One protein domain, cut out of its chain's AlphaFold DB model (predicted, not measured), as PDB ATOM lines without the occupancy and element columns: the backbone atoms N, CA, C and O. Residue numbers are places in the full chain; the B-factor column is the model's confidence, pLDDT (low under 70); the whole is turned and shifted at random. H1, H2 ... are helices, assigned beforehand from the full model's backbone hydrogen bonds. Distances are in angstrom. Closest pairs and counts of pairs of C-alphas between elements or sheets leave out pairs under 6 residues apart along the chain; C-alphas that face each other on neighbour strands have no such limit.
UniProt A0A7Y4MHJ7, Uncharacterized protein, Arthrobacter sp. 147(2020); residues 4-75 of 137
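This is residues 4 to 75 of the 137 residues of an uncharacterized protein of Arthrobacter sp. 147(2020) (UniProt A0A7Y4MHJ7). Four helices make two crossed layers: H4, the longest, and H2 run the same way, overlapping only by the first residues of H4, and together they cross one face of a side-by-side pair, H1 and H3. H4 passes over H3, H2 passes over H1 at residues 6 to 10, and the 37 A length of the whole runs from just before H2 to the far end of H4. The printed part has 72 residues with four named helices, H1, H2, H3 and H4 in chain order, and no named strand; the class is all helix. It is compact, with a radius of gyration of the C-alphas of 11.6 A, and spans 37 by 28 by 16 A.

Find C-alpha 59 at (223.522, 259.364, 199.738); from there H4, residues 59 to 75, runs 24.2 A to C-alpha 75 at (238.618, 268.970, 183.499). Look next at H3, residues 38 to 49, 17.0 A from first to last C-alpha. H1, residues 4 to 17, begins at C-alpha 4, (232.735, 245.954, 202.088), and runs 19.8 A. H2, residues 23 to 33, covers 14.9 A.

Start at H4, which touches H3 where the C-alphas of Ala 44 and Ile 65, their closest, are 5.4 A apart. These two run opposite ways at a steep tilt of 69 degrees, only just short of about perpendicular. With residues 59 to 63 alone H4 touches H2; the closest C-alphas, of Trp 29 and Pro 59, are 5.4 A apart. H2 and H4 run the same way at a shallow tilt of 22 degrees. From H3 move to H1: they touch, with the C-alphas of Val 9 and His 42 closest at 5.7 A, and run the same way at a shallow tilt of 10 degrees. H1 touches H2 with residues 6 to 10 alone, the C-alphas of Leu 6 and Tyr 30 being closest at 6.8 A; at 73 degrees they are only just about perpendicular. H2 and H3 are close but not clearly touching, their closest C-alphas, of Leu 33 and Ala 41, 7.8 A apart. H1 and H4 are apart. In H1, H3 and H4 each O i to N i+4 pair is within hydrogen-bond range; in H2, 6 of 7 are.

The two C-alphas farthest apart are those of Thr 22 and Ala 75, 36.8 A. The printed part runs from 4 to 75 and has no cut. Look between the helices for two tight links, H1 to H2 with 5 residues and H2 to H3 with 4, and one short link, H3 to H4 with 9; no link is long. The mean pLDDT of the printed part of this model is 95.4, and no printed residue is under 70.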
ATOM      1  N   ASP A   4     231.783 245.741 200.998       97.69
ATOM      2  CA  ASP A   4     232.735 245.954 202.088       97.69
ATOM      3  C   ASP A   4     233.364 247.345 202.011       97.69
ATOM      4  O   ASP A   4     233.466 248.042 203.020       97.69
ATOM      5  N   GLU A   5     233.685 247.800 200.800       98.19
ATOM      6  CA  GLU A   5     234.137 249.171 200.560       98.19
ATOM      7  C   GLU A   5     233.081 250.196 200.995       98.19
ATOM      8  O   GLU A   5     233.404 251.159 201.696       98.19
ATOM      9  N   LEU A   6     231.805 249.973 200.654       98.19
ATOM     10  CA  LEU A   6     230.729 250.841 201.130       98.19
ATOM     11  C   LEU A   6     230.628 250.834 202.658       98.19
ATOM     12  O   LEU A   6     230.456 251.895 203.256       98.19
ATOM     13  N   ASN A   7     230.726 249.671 203.302       97.50
ATOM     14  CA  ASN A   7     230.679 249.579 204.761       97.50
ATOM     15  C   ASN A   7     231.794 250.414 205.403       97.50
ATOM     16  O   ASN A   7     231.550 251.080 206.408       97.50
ATOM     17  N   GLY A   8     232.980 250.466 204.786       98.00
ATOM     18  CA  GLY A   8     234.051 251.383 205.177       98.00
ATOM     19  C   GLY A   8     233.637 252.857 205.084       98.00
ATOM     20  O   GLY A   8     233.843 253.626 206.028       98.00
ATOM     21  N   VAL A   9     233.009 253.265 203.976       97.94
ATOM     22  CA  VAL A   9     232.495 254.636 203.788       97.94
ATOM     23  C   VAL A   9     231.439 254.981 204.843       97.94
ATOM     24  O   VAL A   9     231.524 256.040 205.468       97.94
ATOM     25  N   LEU A  10     230.479 254.084 205.089       98.06
ATOM     26  CA  LEU A  10     229.413 254.278 206.077       98.06
ATOM     27  C   LEU A  10     229.942 254.294 207.511       98.06
ATOM     28  O   LEU A  10     229.473 255.092 208.317       98.06
ATOM     29  N   ALA A  11     230.945 253.477 207.832       97.56
ATOM     30  CA  ALA A  11     231.601 253.514 209.134       97.56
ATOM     31  C   ALA A  11     232.248 254.883 209.383       97.56
ATOM     32  O   ALA A  11     232.028 255.494 210.428       97.56
ATOM     33  N   LYS A  12     232.978 255.417 208.396       97.06
ATOM     34  CA  LYS A  12     233.568 256.762 208.476       97.06
ATOM     35  C   LYS A  12     232.505 257.844 208.647       97.06
ATOM     36  O   LYS A  12     232.679 258.750 209.457       97.06
ATOM     37  N   LEU A  13     231.411 257.745 207.899       96.25
ATOM     38  CA  LEU A  13     230.300 258.681 208.002       96.25
ATOM     39  C   LEU A  13     229.642 258.625 209.389       96.25
ATOM     40  O   LEU A  13     229.416 259.658 210.012       96.25
ATOM     41  N   GLY A  14     229.419 257.419 209.911       96.19
ATOM     42  CA  GLY A  14     228.844 257.194 211.233       96.19
ATOM     43  C   GLY A  14     229.706 257.747 212.367       96.19
ATOM     44  O   GLY A  14     229.166 258.311 213.315       96.19
ATOM     45  N   LEU A  15     231.035 257.668 212.237       95.56
ATOM     46  CA  LEU A  15     231.978 258.280 213.181       95.56
ATOM     47  C   LEU A  15     231.869 259.811 213.215       95.56
ATOM     48  O   LEU A  15     231.940 260.396 214.292       95.56
ATOM     49  N   LEU A  16     231.696 260.462 212.060       94.44
ATOM     50  CA  LEU A  16     231.593 261.925 211.973       94.44
ATOM     51  C   LEU A  16     230.225 262.450 212.428       94.44
ATOM     52  O   LEU A  16     230.137 263.540 212.991       94.44
ATOM     53  N   GLU A  17     229.169 261.674 212.200       94.88
ATOM     54  CA  GLU A  17     227.786 262.072 212.483       94.88
ATOM     55  C   GLU A  17     227.245 261.527 213.810       94.88
ATOM     56  O   GLU A  17     226.150 261.904 214.226       94.88
ATOM     57  N   GLY A  18     227.979 260.630 214.470       94.06
ATOM     58  CA  GLY A  18     227.538 259.974 215.700       94.06
ATOM     59  C   GLY A  18     226.324 259.061 215.500       94.06
ATOM     60  O   GLY A  18     225.478 258.973 216.389       94.06
ATOM     61  N   ARG A  19     226.207 258.395 214.340       93.81
ATOM     62  CA  ARG A  19     225.097 257.473 214.036       93.81
ATOM     63  C   ARG A  19     225.569 256.127 213.500       93.81
ATOM     64  O   ARG A  19     226.653 256.003 212.939       93.81
ATOM     65  N   SER A  20     224.703 255.128 213.617       94.69
ATOM     66  CA  SER A  20     224.870 253.819 212.984       94.69
ATOM     67  C   SER A  20     223.895 253.667 211.820       94.69
ATOM     68  O   SER A  20     222.824 254.274 211.818       94.69
ATOM     69  N   PHE A  21     224.262 252.845 210.839       96.06
ATOM     70  CA  PHE A  21     223.435 252.570 209.668       96.06
ATOM     71  C   PHE A  21     222.770 251.205 209.804       96.06
ATOM     72  O   PHE A  21     223.420 250.219 210.149       96.06
ATOM     73  N   THR A  22     221.472 251.142 209.520       96.75
ATOM     74  CA  THR A  22     220.756 249.869 209.382       96.75
ATOM     75  C   THR A  22     221.071 249.220 208.035       96.75
ATOM     76  O   THR A  22     221.535 249.888 207.110       96.75
ATOM     77  N   THR A  23     220.758 247.932 207.881       95.81
ATOM     78  CA  THR A  23     220.906 247.225 206.596       95.81
ATOM     79  C   THR A  23     220.145 247.923 205.469       95.81
ATOM     80  O   THR A  23     220.732 248.211 204.433       95.81
ATOM     81  N   ALA A  24     218.884 248.301 205.704       96.50
ATOM     82  CA  ALA A  24     218.064 248.991 204.706       96.50
ATOM     83  C   ALA A  24     218.654 250.352 204.294       96.50
ATOM     84  O   ALA A  24     218.607 250.727 203.125       96.50
ATOM     85  N   GLN A  25     219.250 251.085 205.240       96.44
ATOM     86  CA  GLN A  25     219.993 252.299 204.907       96.44
ATOM     87  C   GLN A  25     221.220 251.944 204.068       96.44
ATOM     88  O   GLN A  25     221.395 252.512 202.995       96.44
ATOM     89  N   GLY A  26     222.025 250.971 204.495       97.31
ATOM     90  CA  GLY A  26     223.173 250.490 203.727       97.31
ATOM     91  C   GLY A  26     222.816 250.100 202.290       97.31
ATOM     92  O   GLY A  26     223.575 250.392 201.370       97.31
ATOM     93  N   ASP A  27     221.653 249.491 202.064       97.50
ATOM     94  CA  ASP A  27     221.150 249.149 200.729       97.50
ATOM     95  C   ASP A  27     220.863 250.375 199.866       97.50
ATOM     96  O   ASP A  27     221.374 250.455 198.748       97.50
ATOM     97  N   ALA A  28     220.159 251.369 200.406       96.69
ATOM     98  CA  ALA A  28     219.908 252.626 199.703       96.69
ATOM     99  C   ALA A  28     221.212 253.374 199.359       96.69
ATOM    100  O   ALA A  28     221.354 253.954 198.283       96.69
ATOM    101  N   TRP A  29     222.198 253.342 200.260       98.06
ATOM    102  CA  TRP A  29     223.516 253.926 200.007       98.06
ATOM    103  C   TRP A  29     224.272 253.192 198.891       98.06
ATOM    104  O   TRP A  29     224.922 253.832 198.063       98.06
ATOM    105  N   TYR A  30     224.174 251.864 198.827       98.06
ATOM    106  CA  TYR A  30     224.841 251.073 197.792       98.06
ATOM    107  C   TYR A  30     224.226 251.237 196.418       98.06
ATOM    108  O   TYR A  30     224.964 251.305 195.440       98.06
ATOM    109  N   GLU A  31     222.905 251.337 196.327       97.44
ATOM    110  CA  GLU A  31     222.236 251.598 195.054       97.44
ATOM    111  C   GLU A  31     222.817 252.845 194.371       97.44
ATOM    112  O   GLU A  31     223.082 252.841 193.172       97.44
ATOM    113  N   ILE A  32     223.128 253.874 195.163       97.38
ATOM    114  CA  ILE A  32     223.624 255.158 194.666       97.38
ATOM    115  C   ILE A  32     225.146 255.154 194.462       97.38
ATOM    116  O   ILE A  32     225.643 255.681 193.464       97.38
ATOM    117  N   LEU A  33     225.909 254.565 195.387       97.56
ATOM    118  CA  LEU A  33     227.373 254.658 195.379       97.56
ATOM    119  C   LEU A  33     228.086 253.452 194.755       97.56
ATOM    120  O   LEU A  33     229.285 253.539 194.497       97.56
ATOM    121  N   SER A  34     227.400 252.347 194.451       96.69
ATOM    122  CA  SER A  34     228.027 251.119 193.921       96.69
ATOM    123  C   SER A  34     228.828 251.341 192.634       96.69
ATOM    124  O   SER A  34     229.846 250.683 192.430       96.69
ATOM    125  N   ALA A  35     228.449 252.309 191.799       94.50
ATOM    126  CA  ALA A  35     229.181 252.657 190.578       94.50
ATOM    127  C   ALA A  35     230.421 253.549 190.810       94.50
ATOM    128  O   ALA A  35     231.170 253.818 189.870       94.50
ATOM    129  N   ARG A  36     230.641 254.033 192.039       96.06
ATOM    130  CA  ARG A  36     231.716 254.971 192.400       96.06
ATOM    131  C   ARG A  36     232.923 254.250 192.994       96.06
ATOM    132  O   ARG A  36     232.802 253.119 193.474       96.06
ATOM    133  N   LYS A  37     234.089 254.902 192.995       95.94
ATOM    134  CA  LYS A  37     235.261 254.418 193.740       95.94
ATOM    135  C   LYS A  37     235.129 254.721 195.233       95.94
ATOM    136  O   LYS A  37     234.628 255.778 195.615       95.94
ATOM    137  N   ALA A  38     235.607 253.794 196.060       96.81
ATOM    138  CA  ALA A  38     235.591 253.919 197.516       96.81
ATOM    139  C   ALA A  38     236.387 255.143 197.995       96.81
ATOM    140  O   ALA A  38     235.883 255.928 198.794       96.81
ATOM    141  N   ASP A  39     237.580 255.359 197.437       96.62
ATOM    142  CA  ASP A  39     238.456 256.484 197.794       96.62
ATOM    143  C   ASP A  39     237.807 257.848 197.526       96.62
ATOM    144  O   ASP A  39     237.876 258.758 198.360       96.62
ATOM    145  N   ASP A  40     237.113 257.980 196.392       97.88
ATOM    146  CA  ASP A  40     236.388 259.205 196.048       97.88
ATOM    147  C   ASP A  40     235.235 259.443 197.030       97.88
ATOM    148  O   ASP A  40     235.052 260.558 197.513       97.88
ATOM    149  N   ALA A  41     234.492 258.393 197.397       98.06
ATOM    150  CA  ALA A  41     233.428 258.490 198.393       98.06
ATOM    151  C   ALA A  41     233.969 258.828 199.794       98.06
ATOM    152  O   ALA A  41     233.398 259.660 200.501       98.06
ATOM    153  N   HIS A  42     235.108 258.261 200.194       98.00
ATOM    154  CA  HIS A  42     235.784 258.615 201.440       98.00
ATOM    155  C   HIS A  42     236.261 260.067 201.468       98.00
ATOM    156  O   HIS A  42     236.239 260.686 202.539       98.00
ATOM    157  N   THR A  43     236.710 260.587 200.328       97.50
ATOM    158  CA  THR A  43     237.092 261.991 200.150       97.50
ATOM    159  C   THR A  43     235.860 262.886 200.224       97.50
ATOM    160  O   THR A  43     235.855 263.862 200.972       97.50
ATOM    161  N   ALA A  44     234.775 262.498 199.554       97.69
ATOM    162  CA  ALA A  44     233.503 263.208 199.580       97.69
ATOM    163  C   ALA A  44     232.916 263.324 200.994       97.69
ATOM    164  O   ALA A  44     232.461 264.398 201.378       97.69
ATOM    165  N   VAL A  45     232.995 262.265 201.809       97.00
ATOM    166  CA  VAL A  45     232.571 262.300 203.222       97.00
ATOM    167  C   VAL A  45     233.350 263.347 204.026       97.00
ATOM    168  O   VAL A  45     232.746 264.081 204.810       97.00
ATOM    169  N   LEU A  46     234.671 263.443 203.827       96.38
ATOM    170  CA  LEU A  46     235.499 264.452 204.499       96.38
ATOM    171  C   LEU A  46     235.168 265.863 204.018       96.38
ATOM    172  O   LEU A  46     235.029 266.766 204.836       96.38
ATOM    173  N   GLN A  47     235.026 266.047 202.705       95.88
ATOM    174  CA  GLN A  47     234.706 267.341 202.112       95.88
ATOM    175  C   GLN A  47     233.316 267.832 202.526       95.88
ATOM    176  O   GLN A  47     233.132 269.017 202.773       95.88
ATOM    177  N   PHE A  48     232.337 266.939 202.653       95.81
ATOM    178  CA  PHE A  48     231.017 267.300 203.157       95.81
ATOM    179  C   PHE A  48     231.102 267.879 204.577       95.81
ATOM    180  O   PHE A  48     230.541 268.937 204.859       95.81
ATOM    181  N   HIS A  49     231.865 267.223 205.454       93.88
ATOM    182  CA  HIS A  49     232.002 267.601 206.863       93.88
ATOM    183  C   HIS A  49     233.021 268.714 207.128       93.88
ATOM    184  O   HIS A  49     233.076 269.225 208.245       93.88
ATOM    185  N   SER A  50     233.812 269.120 206.131       92.25
ATOM    186  CA  SER A  50     234.637 270.327 206.233       92.25
ATOM    187  C   SER A  50     233.826 271.608 206.011       92.25
ATOM    188  O   SER A  50     234.322 272.701 206.290       92.25
ATOM    189  N   THR A  51     232.577 271.498 205.540       86.00
ATOM    190  CA  THR A  51     231.689 272.652 205.392       86.00
ATOM    191  C   THR A  51     231.155 273.126 206.753       86.00
ATOM    192  O   THR A  51     230.892 272.318 207.644       86.00
ATOM    193  N   PRO A  52     230.969 274.445 206.950       77.56
ATOM    194  CA  PRO A  52     230.589 275.008 208.250       77.56
ATOM    195  C   PRO A  52     229.155 274.663 208.685       77.56
ATOM    196  O   PRO A  52     228.799 274.844 209.850       77.56
ATOM    197  N   PHE A  53     228.319 274.162 207.773       78.56
ATOM    198  CA  PHE A  53     226.936 273.806 208.063       78.56
ATOM    199  C   PHE A  53     226.850 272.361 208.544       78.56
ATOM    200  O   PHE A  53     226.919 271.420 207.755       78.56
ATOM    201  N   LYS A  54     226.646 272.182 209.852       73.50
ATOM    202  CA  LYS A  54     226.394 270.860 210.431       73.50
ATOM    203  C   LYS A  54     225.027 270.353 209.977       73.50
ATOM    204  O   LYS A  54     223.997 270.800 210.476       73.50
ATOM    205  N   ARG A  55     225.028 269.404 209.045       88.00
ATOM    206  CA  ARG A  55     223.851 268.627 208.652       88.00
ATOM    207  C   ARG A  55     224.237 267.167 208.465       88.00
ATOM    208  O   ARG A  55     225.402 266.863 208.247       88.00
ATOM    209  N   VAL A  56     223.243 266.289 208.546       92.31
ATOM    210  CA  VAL A  56     223.409 264.864 208.247       92.31
ATOM    211  C   VAL A  56     223.502 264.691 206.732       92.31
ATOM    212  O   VAL A  56     222.690 265.250 205.993       92.31
ATOM    213  N   ALA A  57     224.482 263.924 206.276       94.94
ATOM    214  CA  ALA A  57     224.665 263.552 204.889       94.94
ATOM    215  C   ALA A  57     223.638 262.502 204.471       94.94
ATOM    216  O   ALA A  57     223.384 261.502 205.159       94.94
ATOM    217  N   TYR A  58     223.099 262.699 203.279       95.88
ATOM    218  CA  TYR A  58     222.326 261.704 202.558       95.88
ATOM    219  C   TYR A  58     223.157 261.137 201.400       95.88
ATOM    220  O   TYR A  58     224.121 261.774 200.965       95.88
ATOM    221  N   PRO A  59     222.789 259.963 200.854       96.69
ATOM    222  CA  PRO A  59     223.522 259.364 199.738       96.69
ATOM    223  C   PRO A  59     223.746 260.328 198.564       96.69
ATOM    224  O   PRO A  59     224.829 260.359 197.982       96.69
ATOM    225  N   GLY A  60     222.737 261.148 198.247       96.75
ATOM    226  CA  GLY A  60     222.802 262.131 197.167       96.75
ATOM    227  C   GLY A  60     223.838 263.232 197.398       96.75
ATOM    228  O   GLY A  60     224.489 263.648 196.445       96.75
ATOM    229  N   ASP A  61     224.049 263.654 198.648       96.19
ATOM    230  CA  ASP A  61     225.054 264.667 198.979       96.19
ATOM    231  C   ASP A  61     226.470 264.153 198.698       96.19
ATOM    232  O   ASP A  61     227.281 264.827 198.063       96.19
ATOM    233  N   ILE A  62     226.752 262.927 199.142       97.69
ATOM    234  CA  ILE A  62     228.053 262.291 198.934       97.69
ATOM    235  C   ILE A  62     228.258 261.985 197.451       97.69
ATOM    236  O   ILE A  62     229.323 262.280 196.916       97.69
ATOM    237  N   ASN A  63     227.238 261.466 196.762       98.06
ATOM    238  CA  ASN A  63     227.310 261.219 195.323       98.06
ATOM    239  C   ASN A  63     227.583 262.504 194.526       98.06
ATOM    240  O   ASN A  63     228.400 262.471 193.610       98.06
ATOM    241  N   GLY A  64     226.951 263.626 194.883       97.75
ATOM    242  CA  GLY A  64     227.192 264.913 194.226       97.75
ATOM    243  C   GLY A  64     228.650 265.359 194.339       97.75
ATOM    244  O   GLY A  64     229.274 265.697 193.338       97.75
ATOM    245  N   ILE A  65     229.242 265.255 195.533       97.81
ATOM    246  CA  ILE A  65     230.659 265.597 195.723       97.81
ATOM    247  C   ILE A  65     231.573 264.633 194.950       97.81
ATOM    248  O   ILE A  65     232.554 265.064 194.349       97.81
ATOM    249  N   VAL A  66     231.250 263.337 194.909       98.19
ATOM    250  CA  VAL A  66     231.994 262.370 194.083       98.19
ATOM    251  C   VAL A  66     231.946 262.755 192.601       98.19
ATOM    252  O   VAL A  66     232.975 262.715 191.927       98.19
ATOM    253  N   GLU A  67     230.788 263.162 192.084       97.56
ATOM    254  CA  GLU A  67     230.651 263.632 190.701       97.56
ATOM    255  C   GLU A  67     231.488 264.882 190.420       97.56
ATOM    256  O   GLU A  67     232.072 264.994 189.338       97.56
ATOM    257  N   ASP A  68     231.607 265.791 191.385       97.81
ATOM    258  CA  ASP A  68     232.463 266.972 191.262       97.81
ATOM    259  C   ASP A  68     233.955 266.602 191.254       97.81
ATOM    260  O   ASP A  68     234.721 267.148 190.452       97.81
ATOM    261  N   ILE A  69     234.376 265.628 192.068       97.00
ATOM    262  CA  ILE A  69     235.747 265.082 192.067       97.00
ATOM    263  C   ILE A  69     236.061 264.424 190.715       97.00
ATOM    264  O   ILE A  69     237.098 264.684 190.097       97.00
ATOM    265  N   GLU A  70     235.162 263.569 190.226       96.06
ATOM    266  CA  GLU A  70     235.244 262.926 188.911       96.06
ATOM    267  C   GLU A  70     235.341 263.951 187.771       96.06
ATOM    268  O   GLU A  70     236.204 263.838 186.898       96.06
ATOM    269  N   ARG A  71     234.492 264.984 187.792       95.44
ATOM    270  CA  ARG A  71     234.489 266.055 186.788       95.44
ATOM    271  C   ARG A  71     235.772 266.870 186.830       95.44
ATOM    272  O   ARG A  71     236.331 267.167 185.778       95.44
ATOM    273  N   SER A  72     236.259 267.195 188.023       95.44
ATOM    274  CA  SER A  72     237.496 267.958 188.213       95.44
ATOM    275  C   SER A  72     238.714 267.203 187.681       95.44
ATOM    276  O   SER A  72     239.565 267.803 187.023       95.44
ATOM    277  N   ARG A  73     238.771 265.876 187.877       94.31
ATOM    278  CA  ARG A  73     239.816 265.027 187.275       94.31
ATOM    279  C   ARG A  73     239.831 265.140 185.757       94.31
ATOM    280  O   ARG A  73     240.887 265.410 185.191       94.31
ATOM    281  N   VAL A  74     238.679 265.000 185.103       94.94
ATOM    282  CA  VAL A  74     238.593 265.130 183.639       94.94
ATOM    283  C   VAL A  74     238.948 266.550 183.189       94.94
ATOM    284  O   VAL A  74     239.760 266.724 182.283       94.94
ATOM    285  N   ALA A  75     238.388 267.569 183.845       94.62
ATOM    286  CA  ALA A  75     238.618 268.970 183.499       94.62
ATOM    287  C   ALA A  75     240.100 269.366 183.593       94.62
ATOM    288  O   ALA A  75     240.565 270.171 182.789       94.62
TER     289      ALA A  75